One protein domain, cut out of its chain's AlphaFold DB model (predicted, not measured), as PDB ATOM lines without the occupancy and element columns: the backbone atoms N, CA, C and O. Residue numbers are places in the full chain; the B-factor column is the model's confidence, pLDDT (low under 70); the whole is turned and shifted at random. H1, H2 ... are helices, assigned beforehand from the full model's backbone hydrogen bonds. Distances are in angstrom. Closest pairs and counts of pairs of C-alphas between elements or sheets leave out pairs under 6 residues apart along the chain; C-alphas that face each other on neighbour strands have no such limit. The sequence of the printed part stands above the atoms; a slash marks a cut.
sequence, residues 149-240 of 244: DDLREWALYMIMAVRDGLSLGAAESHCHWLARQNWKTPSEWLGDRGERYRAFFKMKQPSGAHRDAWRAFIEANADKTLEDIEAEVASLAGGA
ATOM      1  N   ASP A 149       0.572  21.985 -28.515       87.88
ATOM      2  CA  ASP A 149       0.544  22.862 -27.339       87.88
ATOM      3  C   ASP A 149       1.879  23.588 -27.133       87.88
ATOM      4  O   ASP A 149       1.894  24.789 -26.869       87.88
ATOM      5  N   ASP A 150       3.007  22.894 -27.332       90.94
ATOM      6  CA  ASP A 150       4.324  23.533 -27.276       90.94
ATOM      7  C   ASP A 150       4.462  24.570 -28.407       90.94
ATOM      8  O   ASP A 150       4.919  25.687 -28.170       90.94
ATOM      9  N   LEU A 151       4.052  24.223 -29.637       89.81
ATOM     10  CA  LEU A 151       4.074  25.127 -30.796       89.81
ATOM     11  C   LEU A 151       3.228  26.380 -30.560       89.81
ATOM     12  O   LEU A 151       3.667  27.484 -30.884       89.81
ATOM     13  N   ARG A 152       2.059  26.221 -29.930       94.12
ATOM     14  CA  ARG A 152       1.187  27.329 -29.529       94.12
ATOM     15  C   ARG A 152       1.929  28.312 -28.635       94.12
ATOM     16  O   ARG A 152       1.885  29.521 -28.853       94.12
ATOM     17  N   GLU A 153       2.652  27.791 -27.653       94.00
ATOM     18  CA  GLU A 153       3.431  28.601 -26.730       94.00
ATOM     19  C   GLU A 153       4.586  29.335 -27.434       94.00
ATOM     20  O   GLU A 153       4.811  30.521 -27.188       94.00
ATOM     21  N   TRP A 154       5.284  28.672 -28.363       93.62
ATOM     22  CA  TRP A 154       6.317  29.306 -29.191       93.62
ATOM     23  C   TRP A 154       5.755  30.436 -30.059       93.62
ATOM     24  O   TRP A 154       6.366  31.503 -30.143       93.62
ATOM     25  N   ALA A 155       4.580  30.241 -30.656       91.81
ATOM     26  CA  ALA A 155       3.926  31.255 -31.474       91.81
ATOM     27  C   ALA A 155       3.467  32.469 -30.643       91.81
ATOM     28  O   ALA A 155       3.705  33.613 -31.034       91.81
ATOM     29  N   LEU A 156       2.925  32.242 -29.442       94.38
ATOM     30  CA  LEU A 156       2.610  33.318 -28.495       94.38
ATOM     31  C   LEU A 156       3.862  34.082 -28.050       94.38
ATOM     32  O   LEU A 156       3.838  35.311 -27.964       94.38
ATOM     33  N   TYR A 157       4.971  33.384 -27.806       93.00
ATOM     34  CA  TYR A 157       6.227  34.036 -27.442       93.00
ATOM     35  C   TYR A 157       6.765  34.910 -28.576       93.00
ATOM     36  O   TYR A 157       7.228  36.019 -28.315       93.00
ATOM     37  N   MET A 158       6.637  34.474 -29.835       90.81
ATOM     38  CA  MET A 158       6.975  35.312 -30.991       90.81
ATOM     39  C   MET A 158       6.136  36.593 -31.030       90.81
ATOM     40  O   MET A 158       6.697  37.673 -31.207       90.81
ATOM     41  N   ILE A 159       4.822  36.503 -30.804       92.12
ATOM     42  CA  ILE A 159       3.942  37.681 -30.746       92.12
ATOM     43  C   ILE A 159       4.376  38.628 -29.626       92.12
ATOM     44  O   ILE A 159       4.502  39.831 -29.855       92.12
ATOM     45  N   MET A 160       4.625  38.105 -28.423       91.75
ATOM     46  CA  MET A 160       5.062  38.922 -27.290       91.75
ATOM     47  C   MET A 160       6.405  39.600 -27.576       91.75
ATOM     48  O   MET A 160       6.532  40.802 -27.373       91.75
ATOM     49  N   ALA A 161       7.378  38.863 -28.115       87.38
ATOM     50  CA  ALA A 161       8.687  39.399 -28.469       87.38
ATOM     51  C   ALA A 161       8.580  40.536 -29.497       87.38
ATOM     52  O   ALA A 161       9.262  41.552 -29.365       87.38
ATOM     53  N   VAL A 162       7.695  40.396 -30.491       89.69
ATOM     54  CA  VAL A 162       7.426  41.461 -31.468       89.69
ATOM     55  C   VAL A 162       6.779  42.679 -30.807       89.69
ATOM     56  O   VAL A 162       7.189  43.808 -31.068       89.69
ATOM     57  N   ARG A 163       5.816  42.474 -29.899       89.19
ATOM     58  CA  ARG A 163       5.180  43.559 -29.126       89.19
ATOM     59  C   ARG A 163       6.160  44.278 -28.193       89.19
ATOM     60  O   ARG A 163       6.041  45.486 -28.016       89.19
ATOM     61  N   ASP A 164       7.150  43.561 -27.671       84.50
ATOM     62  CA  ASP A 164       8.240  44.100 -26.851       84.50
ATOM     63  C   ASP A 164       9.322  44.820 -27.687       84.50
ATOM     64  O   ASP A 164      10.286  45.358 -27.134       84.50
ATOM     65  N   GLY A 165       9.157  44.870 -29.015       82.50
ATOM     66  CA  GLY A 165       9.960  45.683 -29.929       82.50
ATOM     67  C   GLY A 165      10.963  44.914 -30.788       82.50
ATOM     68  O   GLY A 165      11.771  45.547 -31.472       82.50
ATOM     69  N   LEU A 166      10.954  43.575 -30.789       77.94
ATOM     70  CA  LEU A 166      11.749  42.808 -31.754       77.94
ATOM     71  C   LEU A 166      11.090  42.843 -33.140       77.94
ATOM     72  O   LEU A 166       9.870  42.819 -33.281       77.94
ATOM     73  N   SER A 167      11.901  42.827 -34.197       83.88
ATOM     74  CA  SER A 167      11.374  42.509 -35.525       83.88
ATOM     75  C   SER A 167      10.951  41.040 -35.580       83.88
ATOM     76  O   SER A 167      11.522  40.196 -34.884       83.88
ATOM     77  N   LEU A 168       9.993  40.710 -36.449       79.44
ATOM     78  CA  LEU A 168       9.519  39.332 -36.599       79.44
ATOM     79  C   LEU A 168      10.667  38.352 -36.899       79.44
ATOM     80  O   LEU A 168      10.771  37.314 -36.255       79.44
ATOM     81  N   GLY A 169      11.589  38.719 -37.795       74.19
ATOM     82  CA  GLY A 169      12.750  37.880 -38.108       74.19
ATOM     83  C   GLY A 169      13.721  37.707 -36.932       74.19
ATOM     84  O   GLY A 169      14.323  36.642 -36.779       74.19
ATOM     85  N   ALA A 170      13.864  38.720 -36.068       68.06
ATOM     86  CA  ALA A 170      14.663  38.607 -34.847       68.06
ATOM     87  C   ALA A 170      13.980  37.705 -33.808       68.06
ATOM     88  O   ALA A 170      14.653  36.889 -33.176       68.06
ATOM     89  N   ALA A 171      12.654  37.807 -33.664       79.69
ATOM     90  CA  ALA A 171      11.865  36.943 -32.790       79.69
ATOM     91  C   ALA A 171      11.916  35.474 -33.248       79.69
ATOM     92  O   ALA A 171      12.205  34.594 -32.436       79.69
ATOM     93  N   GLU A 172      11.741  35.213 -34.546       80.00
ATOM     94  CA  GLU A 172      11.858  33.881 -35.157       80.00
ATOM     95  C   GLU A 172      13.248  33.276 -34.910       80.00
ATOM     96  O   GLU A 172      13.380  32.160 -34.400       80.00
ATOM     97  N   SER A 173      14.305  34.051 -35.182       74.31
ATOM     98  CA  SER A 173      15.691  33.621 -34.962       74.31
ATOM     99  C   SER A 173      15.970  33.304 -33.491       74.31
ATOM    100  O   SER A 173      16.657  32.328 -33.178       74.31
ATOM    101  N   HIS A 174      15.421  34.103 -32.572       81.19
ATOM    102  CA  HIS A 174      15.565  33.876 -31.140       81.19
ATOM    103  C   HIS A 174      14.833  32.606 -30.680       81.19
ATOM    104  O   HIS A 174      15.403  31.816 -29.926       81.19
ATOM    105  N   CYS A 175      13.618  32.359 -31.181       86.62
ATOM    106  CA  CYS A 175      12.866  31.136 -30.897       86.62
ATOM    107  C   CYS A 175      13.595  29.894 -31.414       86.62
ATOM    108  O   CYS A 175      13.765  28.930 -30.669       86.62
ATOM    109  N   HIS A 176      14.107  29.937 -32.647       83.56
ATOM    110  CA  HIS A 176      14.932  28.864 -33.205       83.56
ATOM    111  C   HIS A 176      16.178  28.594 -32.360       83.56
ATOM    112  O   HIS A 176      16.530  27.434 -32.128       83.56
ATOM    113  N   TRP A 177      16.857  29.648 -31.893       83.06
ATOM    114  CA  TRP A 177      18.011  29.498 -31.013       83.06
ATOM    115  C   TRP A 177      17.621  28.819 -29.697       83.06
ATOM    116  O   TRP A 177      18.263  27.841 -29.317       83.06
ATOM    117  N   LEU A 178      16.548  29.270 -29.041       83.38
ATOM    118  CA  LEU A 178      16.071  28.671 -27.793       83.38
ATOM    119  C   LEU A 178      15.676  27.202 -27.982       83.38
ATOM    120  O   LEU A 178      16.163  26.333 -27.262       83.38
ATOM    121  N   ALA A 179      14.857  26.890 -28.980       84.38
ATOM    122  CA  ALA A 179      14.417  25.521 -29.220       84.38
ATOM    123  C   ALA A 179      15.607  24.566 -29.469       84.38
ATOM    124  O   ALA A 179      15.580  23.416 -29.031       84.38
ATOM    125  N   ARG A 180      16.704  25.059 -30.065       79.56
ATOM    126  CA  ARG A 180      17.957  24.303 -30.262       79.56
ATOM    127  C   ARG A 180      18.801  24.121 -29.005       79.56
ATOM    128  O   ARG A 180      19.538  23.145 -28.920       79.56
ATOM    129  N   GLN A 181      18.689  25.003 -28.017       76.50
ATOM    130  CA  GLN A 181      19.323  24.818 -26.704       76.50
ATOM    131  C   GLN A 181      18.578  23.786 -25.832       76.50
ATOM    132  O   GLN A 181      18.812  23.704 -24.626       76.50
ATOM    133  N   ASN A 182      17.696  22.982 -26.441       75.88
ATOM    134  CA  ASN A 182      16.894  21.951 -25.791       75.88
ATOM    135  C   ASN A 182      15.950  22.516 -24.711       75.88
ATOM    136  O   ASN A 182      15.718  21.891 -23.668       75.88
ATOM    137  N   TRP A 183      15.425  23.722 -24.957       83.62
ATOM    138  CA  TRP A 183      14.290  24.275 -24.219       83.62
ATOM    139  C   TRP A 183      12.999  23.694 -24.790       83.62
ATOM    140  O   TRP A 183      12.766  23.734 -26.008       83.62
ATOM    141  N   LYS A 184      12.155  23.133 -23.922       86.19
ATOM    142  CA  LYS A 184      10.885  22.550 -24.351       86.19
ATOM    143  C   LYS A 184       9.937  23.659 -24.797       86.19
ATOM    144  O   LYS A 184       9.470  23.615 -25.942       86.19
ATOM    145  N   THR A 185       9.768  24.671 -23.943       91.94
ATOM    146  CA  THR A 185       8.887  25.821 -24.172       91.94
ATOM    147  C   THR A 185       9.488  27.149 -23.678       91.94
ATOM    148  O   THR A 185      10.415  27.147 -22.855       91.94
ATOM    149  N   PRO A 186       8.978  28.306 -24.144       91.62
ATOM    150  CA  PRO A 186       9.409  29.617 -23.658       91.62
ATOM    151  C   PRO A 186       9.162  29.851 -22.158       91.62
ATOM    152  O   PRO A 186       9.954  30.536 -21.516       91.62
ATOM    153  N   SER A 187       8.136  29.247 -21.557       92.25
ATOM    154  CA  SER A 187       7.885  29.305 -20.108       92.25
ATOM    155  C   SER A 187       8.978  28.611 -19.317       92.25
ATOM    156  O   SER A 187       9.376  29.100 -18.262       92.25
ATOM    157  N   GLU A 188       9.524  27.510 -19.834       92.12
ATOM    158  CA  GLU A 188      10.683  26.859 -19.222       92.12
ATOM    159  C   GLU A 188      11.924  27.769 -19.267       92.12
ATOM    160  O   GLU A 188      12.679  27.862 -18.293       92.12
ATOM    161  N   TRP A 189      12.104  28.486 -20.381       89.69
ATOM    162  CA  TRP A 189      13.151  29.494 -20.527       89.69
ATOM    163  C   TRP A 189      12.934  30.699 -19.600       89.69
ATOM    164  O   TRP A 189      13.892  31.214 -19.027       89.69
ATOM    165  N   LEU A 190      11.710  31.177 -19.404       89.88
ATOM    166  CA  LEU A 190      11.432  32.328 -18.537       89.88
ATOM    167  C   LEU A 190      11.328  31.962 -17.046       89.88
ATOM    168  O   LEU A 190      11.450  32.849 -16.199       89.88
ATOM    169  N   GLY A 191      11.178  30.678 -16.721       88.69
ATOM    170  CA  GLY A 191      11.135  30.152 -15.357       88.69
ATOM    171  C   GLY A 191      12.506  29.872 -14.730       88.69
ATOM    172  O   GLY A 191      13.558  30.313 -15.206       88.69
ATOM    173  N   ASP A 192      12.491  29.094 -13.647       88.31
ATOM    174  CA  ASP A 192      13.650  28.848 -12.777       88.31
ATOM    175  C   ASP A 192      14.834  28.187 -13.499       88.31
ATOM    176  O   ASP A 192      15.996  28.521 -13.243       88.31
ATOM    177  N   ARG A 193      14.565  27.247 -14.422       85.19
ATOM    178  CA  ARG A 193      15.614  26.559 -15.197       85.19
ATOM    179  C   ARG A 193      16.373  27.562 -16.068       85.19
ATOM    180  O   ARG A 193      17.605  27.548 -16.085       85.19
ATOM    181  N   GLY A 194      15.661  28.453 -16.753       83.62
ATOM    182  CA  GLY A 194      16.284  29.497 -17.559       83.62
ATOM    183  C   GLY A 194      16.946  30.598 -16.735       83.62
ATOM    184  O   GLY A 194      17.991  31.101 -17.144       83.62
ATOM    185  N   GLU A 195      16.428  30.931 -15.548       85.94
ATOM    186  CA  GLU A 195      17.099  31.865 -14.634       85.94
ATOM    187  C   GLU A 195      18.486  31.346 -14.238       85.94
ATOM    188  O   GLU A 195      19.477  32.074 -14.362       85.94
ATOM    189  N   ARG A 196      18.575  30.065 -13.853       82.81
ATOM    190  CA  ARG A 196      19.847  29.399 -13.532       82.81
ATOM    191  C   ARG A 196      20.794  29.360 -14.730       82.81
ATOM    192  O   ARG A 196      21.980  29.635 -14.567       82.81
ATOM    193  N   TYR A 197      20.279  29.068 -15.927       76.50
ATOM    194  CA  TYR A 197      21.072  29.093 -17.159       76.50
ATOM    195  C   TYR A 197      21.646  30.491 -17.427       76.50
ATOM    196  O   TYR A 197      22.852  30.644 -17.612       76.50
ATOM    197  N   ARG A 198      20.809  31.535 -17.376       85.12
ATOM    198  CA  ARG A 198      21.244  32.925 -17.579       85.12
ATOM    199  C   ARG A 198      22.255  33.371 -16.526       85.12
ATOM    200  O   ARG A 198      23.223  34.036 -16.881       85.12
ATOM    201  N   ALA A 199      22.090  32.968 -15.266       78.00
ATOM    202  CA  ALA A 199      23.056  33.257 -14.208       78.00
ATOM    203  C   ALA A 199      24.411  32.576 -14.466       78.00
ATOM    204  O   ALA A 199      25.452  33.222 -14.358       78.00
ATOM    205  N   PHE A 200      24.402  31.300 -14.872       69.50
ATOM    206  CA  PHE A 200      25.613  30.536 -15.184       69.50
ATOM    207  C   PHE A 200      26.403  31.149 -16.350       69.50
ATOM    208  O   PHE A 200      27.617  31.318 -16.259       69.50
ATOM    209  N   PHE A 201      25.708  31.556 -17.416       69.94
ATOM    210  CA  PHE A 201      26.311  32.189 -18.593       69.94
ATOM    211  C   PHE A 201      26.458  33.719 -18.481       69.94
ATOM    212  O   PHE A 201      26.816  34.367 -19.462       69.94
ATOM    213  N   LYS A 202      26.209  34.312 -17.301       83.19
ATOM    214  CA  LYS A 202      26.289  35.766 -17.041       83.19
ATOM    215  C   LYS A 202      25.448  36.622 -18.007       83.19
ATOM    216  O   LYS A 202      25.825  37.737 -18.361       83.19
ATOM    217  N   MET A 203      24.302  36.101 -18.438       76.88
ATOM    218  CA  MET A 203      23.341  36.807 -19.284       76.88
ATOM    219  C   MET A 203      22.469  37.757 -18.452       76.88
ATOM    220  O   MET A 203      22.221  37.529 -17.266       76.88
ATOM    221  N   LYS A 204      21.947  38.810 -19.093       78.44
ATOM    222  CA  LYS A 204      20.982  39.724 -18.472       78.44
ATOM    223  C   LYS A 204      19.701  38.965 -18.113       78.44
ATOM    224  O   LYS A 204      19.130  38.280 -18.961       78.44
ATOM    225  N   GLN A 205      19.243  39.107 -16.870       81.44
ATOM    226  CA  GLN A 205      17.974  38.522 -16.443       81.44
ATOM    227  C   GLN A 205      16.797  39.370 -16.950       81.44
ATOM    228  O   GLN A 205      16.858  40.603 -16.860       81.44
ATOM    229  N   PRO A 206      15.724  38.742 -17.463       83.50
ATOM    230  CA  PRO A 206      14.465  39.438 -17.683       83.50
ATOM    231  C   PRO A 206      13.926  39.962 -16.346       83.50
ATOM    232  O   PRO A 206      14.134  39.355 -15.292       83.50
ATOM    233  N   SER A 207      13.244  41.106 -16.377       85.88
ATOM    234  CA  SER A 207      12.640  41.675 -15.170       85.88
ATOM    235  C   SER A 207      11.536  40.756 -14.630       85.88
ATOM    236  O   SER A 207      10.922  39.994 -15.379       85.88
ATOM    237  N   GLY A 208      11.251  40.841 -13.324       85.31
ATOM    238  CA  GLY A 208      10.091  40.157 -12.731       85.31
ATOM    239  C   GLY A 208       8.795  40.505 -13.468       85.31
ATOM    240  O   GLY A 208       8.075  39.609 -13.887       85.31
ATOM    241  N   ALA A 209       8.607  41.791 -13.777       86.81
ATOM    242  CA  ALA A 209       7.463  42.283 -14.538       86.81
ATOM    243  C   ALA A 209       7.320  41.635 -15.927       86.81
ATOM    244  O   ALA A 209       6.206  41.325 -16.330       86.81
ATOM    245  N   HIS A 210       8.418  41.384 -16.652       86.94
ATOM    246  CA  HIS A 210       8.354  40.708 -17.953       86.94
ATOM    247  C   HIS A 210       7.944  39.232 -17.810       86.94
ATOM    248  O   HIS A 210       7.137  38.734 -18.589       86.94
ATOM    249  N   ARG A 211       8.427  38.536 -16.770       89.25
ATOM    250  CA  ARG A 211       7.997  37.156 -16.473       89.25
ATOM    251  C   ARG A 211       6.521  37.085 -16.078       89.25
ATOM    252  O   ARG A 211       5.827  36.145 -16.457       89.25
ATOM    253  N   ASP A 212       6.040  38.074 -15.336       90.06
ATOM    254  CA  ASP A 212       4.634  38.176 -14.939       90.06
ATOM    255  C   ASP A 212       3.743  38.494 -16.142       90.06
ATOM    256  O   ASP A 212       2.709  37.852 -16.328       90.06
ATOM    257  N   ALA A 213       4.189  39.410 -17.006       91.06
ATOM    258  CA  ALA A 213       3.525  39.724 -18.263       91.06
ATOM    259  C   ALA A 213       3.428  38.492 -19.172       91.06
ATOM    260  O   ALA A 213       2.380  38.271 -19.770       91.06
ATOM    261  N   TRP A 214       4.472  37.657 -19.235       93.38
ATOM    262  CA  TRP A 214       4.439  36.419 -20.014       93.38
ATOM    263  C   TRP A 214       3.382  35.442 -19.495       93.38
ATOM    264  O   TRP A 214       2.577  34.931 -20.272       93.38
ATOM    265  N   ARG A 215       3.330  35.228 -18.175       92.25
ATOM    266  CA  ARG A 215       2.326  34.348 -17.555       92.25
ATOM    267  C   ARG A 215       0.903  34.843 -17.800       92.25
ATOM    268  O   ARG A 215       0.048  34.057 -18.190       92.25
ATOM    269  N   ALA A 216       0.667  36.143 -17.626       92.88
ATOM    270  CA  ALA A 216      -0.629  36.751 -17.916       92.88
ATOM    271  C   ALA A 216      -0.992  36.653 -19.406       92.88
ATOM    272  O   ALA A 216      -2.155  36.451 -19.746       92.88
ATOM    273  N   PHE A 217      -0.005  36.770 -20.298       93.00
ATOM    274  CA  PHE A 217      -0.216  36.678 -21.737       93.00
ATOM    275  C   PHE A 217      -0.583  35.261 -22.182       93.00
ATOM    276  O   PHE A 217      -1.506  35.114 -22.979       93.00
ATOM    277  N   ILE A 218       0.068  34.219 -21.656       93.12
ATOM    278  CA  ILE A 218      -0.352  32.832 -21.923       93.12
ATOM    279  C   ILE A 218      -1.795  32.612 -21.466       93.12
ATOM    280  O   ILE A 218      -2.595  32.097 -22.244       93.12
ATOM    281  N   GLU A 219      -2.126  33.021 -20.239       91.81
ATOM    282  CA  GLU A 219      -3.460  32.826 -19.660       91.81
ATOM    283  C   GLU A 219      -4.540  33.531 -20.494       91.81
ATOM    284  O   GLU A 219      -5.557  32.943 -20.846       91.81
ATOM    285  N   ALA A 220      -4.282  34.773 -20.911       91.50
ATOM    286  CA  ALA A 220      -5.200  35.541 -21.751       91.50
ATOM    287  C   ALA A 220      -5.403  34.943 -23.157       91.50
ATOM    288  O   ALA A 220      -6.370  35.283 -23.836       91.50
ATOM    289  N   ASN A 221      -4.492  34.078 -23.611       91.75
ATOM    290  CA  ASN A 221      -4.576  33.383 -24.895       91.75
ATOM    291  C   ASN A 221      -4.749  31.863 -24.700       91.75
ATOM    292  O   ASN A 221      -4.365  31.080 -25.573       91.75
ATOM    293  N   ALA A 222      -5.308  31.437 -23.561       88.38
ATOM    294  CA  ALA A 222      -5.527  30.027 -23.253       88.38
ATOM    295  C   ALA A 222      -6.461  29.342 -24.267       88.38
ATOM    296  O   ALA A 222      -6.178  28.225 -24.693       88.38
ATOM    297  N   ASP A 223      -7.509  30.053 -24.694       89.25
ATOM    298  CA  ASP A 223      -8.570  29.536 -25.567       89.25
ATOM    299  C   ASP A 223      -8.253  29.631 -27.069       89.25
ATOM    300  O   ASP A 223      -8.997  29.100 -27.894       89.25
ATOM    301  N   LYS A 224      -7.172  30.323 -27.454       88.44
ATOM    302  CA  LYS A 224      -6.811  30.484 -28.869       88.44
ATOM    303  C   LYS A 224      -6.212  29.199 -29.428       88.44
ATOM    304  O   LYS A 224      -5.325  28.602 -28.815       88.44
ATOM    305  N   THR A 225      -6.648  28.816 -30.625       92.00
ATOM    306  CA  THR A 225      -6.062  27.682 -31.348       92.00
ATOM    307  C   THR A 225      -4.690  28.043 -31.922       92.00
ATOM    308  O   THR A 225      -4.333  29.220 -32.024       92.00
ATOM    309  N   LEU A 226      -3.898  27.031 -32.291       88.44
ATOM    310  CA  LEU A 226      -2.606  27.256 -32.947       88.44
ATOM    311  C   LEU A 226      -2.802  28.026 -34.258       88.44
ATOM    312  O   LEU A 226      -2.076  28.978 -34.521       88.44
ATOM    313  N   GLU A 227      -3.826  27.657 -35.025       87.88
ATOM    314  CA  GLU A 227      -4.161  28.267 -36.306       87.88
ATOM    315  C   GLU A 227      -4.505  29.764 -36.159       87.88
ATOM    316  O   GLU A 227      -4.043  30.584 -36.956       87.88
ATOM    317  N   ASP A 228      -5.244  30.147 -35.111       89.62
ATOM    318  CA  ASP A 228      -5.562  31.556 -34.825       89.62
ATOM    319  C   ASP A 228      -4.305  32.369 -34.483       89.62
ATOM    320  O   ASP A 228      -4.153  33.522 -34.897       89.62
ATOM    321  N   ILE A 229      -3.386  31.770 -33.722       89.50
ATOM    322  CA  ILE A 229      -2.146  32.424 -33.292       89.50
ATOM    323  C   ILE A 229      -1.175  32.550 -34.473       89.50
ATOM    324  O   ILE A 229      -0.555  33.597 -34.647       89.50
ATOM    325  N   GLU A 230      -1.070  31.528 -35.322       86.00
ATOM    326  CA  GLU A 230      -0.279  31.579 -36.556       86.00
ATOM    327  C   GLU A 230      -0.818  32.630 -37.533       86.00
ATOM    328  O   GLU A 230      -0.036  33.369 -38.136       86.00
ATOM    329  N   ALA A 231      -2.144  32.769 -37.643       85.75
ATOM    330  CA  ALA A 231      -2.764  33.840 -38.418       85.75
ATOM    331  C   ALA A 231      -2.423  35.232 -37.852       85.75
ATOM    332  O   ALA A 231      -2.133  36.157 -38.616       85.75
ATOM    333  N   GLU A 232      -2.388  35.386 -36.524       89.25
ATOM    334  CA  GLU A 232      -1.951  36.625 -35.869       89.25
ATOM    335  C   GLU A 232      -0.472  36.926 -36.179       89.25
ATOM    336  O   GLU A 232      -0.150  38.040 -36.597       89.25
ATOM    337  N   VAL A 233       0.421  35.934 -36.086       85.00
ATOM    338  CA  VAL A 233       1.840  36.076 -36.470       85.00
ATOM    339  C   VAL A 233       1.982  36.486 -37.939       85.00
ATOM    340  O   VAL A 233       2.742  37.405 -38.257       85.00
ATOM    341  N   ALA A 234       1.221  35.863 -38.841       79.19
ATOM    342  CA  ALA A 234       1.217  36.214 -40.259       79.19
ATOM    343  C   ALA A 234       0.729  37.654 -40.498       79.19
ATOM    344  O   ALA A 234       1.273  38.363 -41.347       79.19
ATOM    345  N   SER A 235      -0.248  38.131 -39.718       83.00
ATOM    346  CA  SER A 235      -0.723  39.517 -39.799       83.00
ATOM    347  C   SER A 235       0.342  40.535 -39.360       83.00
ATOM    348  O   SER A 235       0.480  41.590 -39.984       83.00
ATOM    349  N   LEU A 236       1.168  40.194 -38.361       77.94
ATOM    350  CA  LEU A 236       2.295  41.025 -37.920       77.94
ATOM    351  C   LEU A 236       3.378  41.136 -39.002       77.94
ATOM    352  O   LEU A 236       3.989  42.194 -39.151       77.94
ATOM    353  N   ALA A 237       3.570  40.084 -39.806       64.75
ATOM    354  CA  ALA A 237       4.450  40.125 -40.974       64.75
ATOM    355  C   ALA A 237       3.952  41.115 -42.046       64.75
ATOM    356  O   ALA A 237       4.761  41.753 -42.718       64.75
ATOM    357  N   GLY A 238       2.630  41.269 -42.187       54.31
ATOM    358  CA  GLY A 238       1.999  42.203 -43.124       54.31
ATOM    359  C   GLY A 238       1.971  43.666 -42.657       54.31
ATOM    360  O   GLY A 238       1.894  44.566 -43.490       54.31
ATOM    361  N   GLY A 239       2.060  43.922 -41.347       49.97
ATOM    362  CA  GLY A 239       1.990  45.269 -40.758       49.97
ATOM    363  C   GLY A 239       3.302  46.067 -40.781       49.97
ATOM    364  O   GLY A 239       3.276  47.294 -40.697       49.97
ATOM    365  N   ALA A 240       4.453  45.410 -40.959       40.16
ATOM    366  CA  ALA A 240       5.774  46.057 -40.970       40.16
ATOM    367  C   ALA A 240       6.084  46.872 -42.253       40.16
ATOM    368  O   ALA A 240       7.220  47.296 -42.455       40.16
TER     369      ALA A 240
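This is residues 149 to 240 of the 244 residues of the protein "DUF3102 domain-containing protein" of Mesorhizobium sp. NZP2077 (UniProt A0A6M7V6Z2). Helix H1 runs through the middle of a cluster of helices, with H6 side by side with it, H2 folded back on it as a hairpin, and H5 packed slantwise on it through residues 214 to 218. Short H3 sits beside H1 and H5, and H4 lies beyond H3, at the opposite end of the long axis from H6. The printed part has 92 residues with six named helices, H1 to H6 in chain order, and no named strand; the class is all helix. It is compact, with a radius of gyration of the C-alphas of 13.1 A and spans of 38 by 26 by 24 A.

H1, residues 149 to 163, is the longest helix at 21.3 A and begins at C-alpha 149 (0.544, 22.862, -27.339). H6, residues 226 to 239, measures 20.2 A and ends at C-alpha 239 (1.990, 45.269, -40.758). H2, residues 168 to 180, measures 18.4 A, and H5, residues 208 to 220, 18.3 A. H3 covers residues 186 to 190, 6.1 A, and H4 residues 192 to 200, 12.3 A.

H1 is the hub, touching four helices. It touches H6 at a shallow tilt of 23 degrees, the same way; their closest C-alphas, Arg 152 and Leu 226, are 5.1 A apart. H1 and H2 touch as a helical hairpin, opposite ways at a steep tilt of 40 degrees, closest at C-alphas Met 158 and Ala 171, 5.5 A. H5 touches H1 at a steep tilt of 56 degrees, closest at C-alphas Leu 156 and Ile 218, 7.2 A. H3 only just touches H1, with 3 pairs of C-alphas within 8 A, the closest Trp 154 and Pro 186 at 6.3 A. H4 touches no helix but is near H3. In H1 to H6, every O i to N i+4 pair is within hydrogen-bond range.

The C-alphas farthest apart, Phe 200 and Gly 238, are 38.4 A apart. The printed part has no cut and no long link. Mean pLDDT of the printed part is 84.4; residues 170, 200 to 201 and 237 to 240 are under 70.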